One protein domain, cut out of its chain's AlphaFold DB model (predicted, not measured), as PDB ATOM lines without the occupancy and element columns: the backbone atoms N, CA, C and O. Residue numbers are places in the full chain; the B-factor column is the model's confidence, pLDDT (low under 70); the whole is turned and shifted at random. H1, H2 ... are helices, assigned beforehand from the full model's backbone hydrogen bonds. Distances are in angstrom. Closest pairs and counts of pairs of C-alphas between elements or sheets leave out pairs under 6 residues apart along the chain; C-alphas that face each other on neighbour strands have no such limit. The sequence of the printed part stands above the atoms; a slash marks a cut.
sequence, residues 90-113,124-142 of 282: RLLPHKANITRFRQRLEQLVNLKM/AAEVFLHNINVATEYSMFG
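Overview. This is residues 90 to 113 and 124 to 142 of the 282 residues of the protein "GH24959" of Drosophila grimshawi (UniProt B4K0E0). Two helices running opposite ways make a V, closed where H1 begins and H2 ends and open toward the cut, with an unnamed lead-in, residues 90 to 97, curving round near the closed end. The 43 printed residues hold two named helices, H1 then H2, and no named strand; the class is all helix. The whole is compact, with a radius of gyration of the C-alphas of 10.4 A, yet elongated, spanning 32 by 18 by 12 A.

Along the chain. Start at Arg 90 and read on to C-alpha 98 at (119.216, 198.049, 138.675), where H1, residues 98 to 108, begins; it is 15.3 A long. After the cut, find C-alpha 124 at (126.060, 185.710, 157.091); from there H2, residues 124 to 140, runs 24.8 A to C-alpha 140 at (116.194, 189.716, 134.735).

Arrangement. Look at Phe 101 and Ser 139: H1 and H2 touch, and these are their closest C-alphas, 4.8 A apart. Their lines stand at a steep tilt of 40 degrees, opposite ways. In H1 and H2 every O i to N i+4 pair is within hydrogen-bond range.

Size, cuts and confidence. The C-alphas farthest apart, of Met 113 and Gly 142, are 32.5 A apart. Residues 114 to 123 are not printed; C-alphas 113 and 124 are 8.0 A apart across this cut. Mean pLDDT of the printed part is 86.9; residue 142 is under 70.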
ATOM      1  N   ARG A  90     130.435 189.156 135.515       71.88
ATOM      2  CA  ARG A  90     129.881 190.391 136.066       71.88
ATOM      3  C   ARG A  90     128.873 189.997 137.125       71.88
ATOM      4  O   ARG A  90     128.037 189.143 136.861       71.88
ATOM      5  N   LEU A  91     128.922 190.689 138.260       77.12
ATOM      6  CA  LEU A  91     127.923 190.596 139.327       77.12
ATOM      7  C   LEU A  91     126.500 190.820 138.799       77.12
ATOM      8  O   LEU A  91     125.577 190.124 139.192       77.12
ATOM      9  N   LEU A  92     126.342 191.760 137.859       80.94
ATOM     10  CA  LEU A  92     125.082 192.005 137.167       80.94
ATOM     11  C   LEU A  92     125.259 191.893 135.647       80.94
ATOM     12  O   LEU A  92     126.200 192.474 135.083       80.94
ATOM     13  N   PRO A  93     124.344 191.204 134.945       77.62
ATOM     14  CA  PRO A  93     124.343 191.188 133.494       77.62
ATOM     15  C   PRO A  93     124.080 192.596 132.956       77.62
ATOM     16  O   PRO A  93     123.378 193.404 133.559       77.62
ATOM     17  N   HIS A  94     124.625 192.895 131.776       71.50
ATOM     18  CA  HIS A  94     124.626 194.250 131.211       71.50
ATOM     19  C   HIS A  94     123.230 194.888 131.076       71.50
ATOM     20  O   HIS A  94     123.123 196.110 131.044       71.50
ATOM     21  N   LYS A  95     122.173 194.074 130.983       77.25
ATOM     22  CA  LYS A  95     120.798 194.542 130.795       77.25
ATOM     23  C   LYS A  95     119.970 194.600 132.076       77.25
ATOM     24  O   LYS A  95     118.880 195.156 132.013       77.25
ATOM     25  N   ALA A  96     120.470 194.097 133.206       83.12
ATOM     26  CA  ALA A  96     119.720 194.004 134.458       83.12
ATOM     27  C   ALA A  96     119.051 195.329 134.855       83.12
ATOM     28  O   ALA A  96     119.650 196.405 134.764       83.12
ATOM     29  N   ASN A  97     117.802 195.259 135.322       88.12
ATOM     30  CA  ASN A  97     117.122 196.427 135.875       88.12
ATOM     31  C   ASN A  97     117.647 196.701 137.294       88.12
ATOM     32  O   ASN A  97     117.226 196.055 138.253       88.12
ATOM     33  N   ILE A  98     118.548 197.681 137.414       89.06
ATOM     34  CA  ILE A  98     119.216 198.049 138.675       89.06
ATOM     35  C   ILE A  98     118.202 198.437 139.760       89.06
ATOM     36  O   ILE A  98     118.386 198.093 140.924       89.06
ATOM     37  N   THR A  99     117.108 199.108 139.398       90.50
ATOM     38  CA  THR A  99     116.078 199.525 140.357       90.50
ATOM     39  C   THR A  99     115.351 198.320 140.949       90.50
ATOM     40  O   THR A  99     115.148 198.262 142.158       90.50
ATOM     41  N   ARG A 100     115.014 197.325 140.117       89.88
ATOM     42  CA  ARG A 100     114.403 196.068 140.585       89.88
ATOM     43  C   ARG A 100     115.370 195.234 141.410       89.88
ATOM     44  O   ARG A 100     114.963 194.695 142.431       89.88
ATOM     45  N   PHE A 101     116.628 195.149 140.977       92.69
ATOM     46  CA  PHE A 101     117.688 194.496 141.742       92.69
ATOM     47  C   PHE A 101     117.779 195.095 143.148       92.69
ATOM     48  O   PHE A 101     117.684 194.371 144.131       92.69
ATOM     49  N   ARG A 102     117.878 196.427 143.236       92.94
ATOM     50  CA  ARG A 102     117.985 197.151 144.502       92.94
ATOM     51  C   ARG A 102     116.785 196.893 145.411       92.94
ATOM     52  O   ARG A 102     116.981 196.487 146.547       92.94
ATOM     53  N   GLN A 103     115.567 197.073 144.901       93.88
ATOM     54  CA  GLN A 103     114.344 196.831 145.674       93.88
ATOM     55  C   GLN A 103     114.271 195.393 146.188       93.88
ATOM     56  O   GLN A 103     113.868 195.157 147.322       93.88
ATOM     57  N   ARG A 104     114.663 194.422 145.354       93.44
ATOM     58  CA  ARG A 104     114.639 193.016 145.744       93.44
ATOM     59  C   ARG A 104     115.702 192.698 146.789       93.44
ATOM     60  O   ARG A 104     115.407 191.976 147.729       93.44
ATOM     61  N   LEU A 105     116.902 193.254 146.650       94.06
ATOM     62  CA  LEU A 105     117.970 193.075 147.626       94.06
ATOM     63  C   LEU A 105     117.594 193.701 148.977       94.06
ATOM     64  O   LEU A 105     117.731 193.048 150.003       94.06
ATOM     65  N   GLU A 106     117.035 194.914 148.978       93.88
ATOM     66  CA  GLU A 106     116.552 195.595 150.191       93.88
ATOM     67  C   GLU A 106     115.454 194.795 150.921       93.88
ATOM     68  O   GLU A 106     115.380 194.844 152.143       93.88
ATOM     69  N   GLN A 107     114.631 194.024 150.199       92.56
ATOM     70  CA  GLN A 107     113.630 193.126 150.801       92.56
ATOM     71  C   GLN A 107     114.230 191.860 151.426       92.56
ATOM     72  O   GLN A 107     113.626 191.292 152.332       92.56
ATOM     73  N   LEU A 108     115.356 191.374 150.898       91.50
ATOM     74  CA  LEU A 108     115.962 190.098 151.293       91.50
ATOM     75  C   LEU A 108     117.021 190.259 152.390       91.50
ATOM     76  O   LEU A 108     117.282 189.318 153.136       91.50
ATOM     77  N   VAL A 109     117.642 191.436 152.494       90.06
ATOM     78  CA  VAL A 109     118.686 191.699 153.489       90.06
ATOM     79  C   VAL A 109     118.062 191.863 154.875       90.06
ATOM     80  O   VAL A 109     117.370 192.839 155.158       90.06
ATOM     81  N   ASN A 110     118.355 190.916 155.765       84.69
ATOM     82  CA  ASN A 110     118.009 191.009 157.177       84.69
ATOM     83  C   ASN A 110     119.156 191.667 157.961       84.69
ATOM     84  O   ASN A 110     120.230 191.092 158.090       84.69
ATOM     85  N   LEU A 111     118.914 192.858 158.513       81.69
ATOM     86  CA  LEU A 111     119.906 193.609 159.298       81.69
ATOM     87  C   LEU A 111     119.935 193.228 160.786       81.69
ATOM     88  O   LEU A 111     120.731 193.777 161.538       81.69
ATOM     89  N   LYS A 112     119.046 192.332 161.230       81.75
ATOM     90  CA  LYS A 112     118.883 191.970 162.647       81.75
ATOM     91  C   LYS A 112     119.656 190.716 163.056       81.75
ATOM     92  O   LYS A 112     119.338 190.135 164.087       81.75
ATOM     93  N   MET A 113     120.599 190.249 162.242       78.38
ATOM     94  CA  MET A 113     121.384 189.076 162.613       78.38
ATOM     95  C   MET A 113     122.452 189.437 163.644       78.38
ATOM     96  O   MET A 113     123.150 190.439 163.501       78.38
ATOM     97  N   ALA A 124     126.559 184.419 157.560       89.12
ATOM     98  CA  ALA A 124     126.060 185.710 157.091       89.12
ATOM     99  C   ALA A 124     126.525 186.045 155.675       89.12
ATOM    100  O   ALA A 124     125.744 186.557 154.863       89.12
ATOM    101  N   ALA A 125     127.793 185.770 155.370       90.69
ATOM    102  CA  ALA A 125     128.364 186.009 154.056       90.69
ATOM    103  C   ALA A 125     127.718 185.104 152.996       90.69
ATOM    104  O   ALA A 125     127.370 185.592 151.914       90.69
ATOM    105  N   GLU A 126     127.489 183.825 153.307       92.25
ATOM    106  CA  GLU A 126     126.798 182.890 152.415       92.25
ATOM    107  C   GLU A 126     125.350 183.313 152.148       92.25
ATOM    108  O   GLU A 126     124.923 183.386 150.989       92.25
ATOM    109  N   VAL A 127     124.606 183.680 153.195       92.19
ATOM    110  CA  VAL A 127     123.228 184.182 153.069       92.19
ATOM    111  C   VAL A 127     123.188 185.464 152.236       92.19
ATOM    112  O   VAL A 127     122.315 185.634 151.378       92.19
ATOM    113  N   PHE A 128     124.148 186.369 152.425       92.44
ATOM    114  CA  PHE A 128     124.229 187.598 151.643       92.44
ATOM    115  C   PHE A 128     124.538 187.331 150.161       92.44
ATOM    116  O   PHE A 128     123.880 187.900 149.284       92.44
ATOM    117  N   LEU A 129     125.478 186.430 149.865       92.50
ATOM    118  CA  LEU A 129     125.784 185.990 148.499       92.50
ATOM    119  C   LEU A 129     124.571 185.333 147.830       92.50
ATOM    120  O   LEU A 129     124.262 185.632 146.673       92.50
ATOM    121  N   HIS A 130     123.843 184.494 148.567       92.81
ATOM    122  CA  HIS A 130     122.597 183.898 148.100       92.81
ATOM    123  C   HIS A 130     121.558 184.975 147.747       92.81
ATOM    124  O   HIS A 130     120.997 184.967 146.649       92.81
ATOM    125  N   ASN A 131     121.371 185.968 148.617       94.12
ATOM    126  CA  ASN A 131     120.444 187.079 148.391       94.12
ATOM    127  C   ASN A 131     120.818 187.930 147.166       94.12
ATOM    128  O   ASN A 131     119.931 188.350 146.416       94.12
ATOM    129  N   ILE A 132     122.114 188.155 146.921       92.69
ATOM    130  CA  ILE A 132     122.602 188.836 145.713       92.69
ATOM    131  C   ILE A 132     122.226 188.048 144.456       92.69
ATOM    132  O   ILE A 132     121.743 188.642 143.487       92.69
ATOM    133  N   ASN A 133     122.418 186.729 144.459       90.31
ATOM    134  CA  ASN A 133     122.081 185.882 143.315       90.31
ATOM    135  C   ASN A 133     120.571 185.898 143.033       90.31
ATOM    136  O   ASN A 133     120.162 186.178 141.905       90.31
ATOM    137  N   VAL A 134     119.737 185.741 144.065       90.25
ATOM    138  CA  VAL A 134     118.269 185.799 143.941       90.25
ATOM    139  C   VAL A 134     117.798 187.167 143.433       90.25
ATOM    140  O   VAL A 134     116.944 187.257 142.546       90.25
ATOM    141  N   ALA A 135     118.362 188.265 143.947       91.62
ATOM    142  CA  ALA A 135     118.041 189.610 143.470       91.62
ATOM    143  C   ALA A 135     118.476 189.827 142.009       91.62
ATOM    144  O   ALA A 135     117.796 190.527 141.249       91.62
ATOM    145  N   THR A 136     119.587 189.208 141.601       88.69
ATOM    146  CA  THR A 136     120.110 189.258 140.231       88.69
ATOM    147  C   THR A 136     119.170 188.545 139.267       88.69
ATOM    148  O   THR A 136     118.760 189.156 138.279       88.69
ATOM    149  N   GLU A 137     118.739 187.322 139.576       87.38
ATOM    150  CA  GLU A 137     117.742 186.584 138.787       87.38
ATOM    151  C   GLU A 137     116.434 187.370 138.664       87.38
ATOM    152  O   GLU A 137     115.915 187.575 137.563       87.38
ATOM    153  N   TYR A 138     115.949 187.928 139.777       87.69
ATOM    154  CA  TYR A 138     114.744 188.757 139.797       87.69
ATOM    155  C   TYR A 138     114.854 190.003 138.906       87.69
ATOM    156  O   TYR A 138     113.899 190.402 138.234       87.69
ATOM    157  N   SER A 139     116.040 190.613 138.838       86.69
ATOM    158  CA  SER A 139     116.294 191.785 137.992       86.69
ATOM    159  C   SER A 139     116.231 191.490 136.485       86.69
ATOM    160  O   SER A 139     116.094 192.424 135.684       86.69
ATOM    161  N   MET A 140     116.300 190.207 136.109       83.25
ATOM    162  CA  MET A 140     116.194 189.716 134.735       83.25
ATOM    163  C   MET A 140     114.765 189.309 134.345       83.25
ATOM    164  O   MET A 140     114.478 189.194 133.153       83.25
ATOM    165  N   PHE A 141     113.845 189.134 135.303       76.25
ATOM    166  CA  PHE A 141     112.463 188.751 135.001       76.25
ATOM    167  C   PHE A 141     111.773 189.786 134.097       76.25
ATOM    168  O   PHE A 141     111.701 190.985 134.393       76.25
ATOM    169  N   GLY A 142     111.255 189.302 132.965       66.00
ATOM    170  CA  GLY A 142     110.626 190.120 131.924       66.00
ATOM    171  C   GLY A 142     111.604 190.768 130.937       66.00
ATOM    172  O   GLY A 142     111.168 191.469 130.026       66.00
TER     173      GLY A 142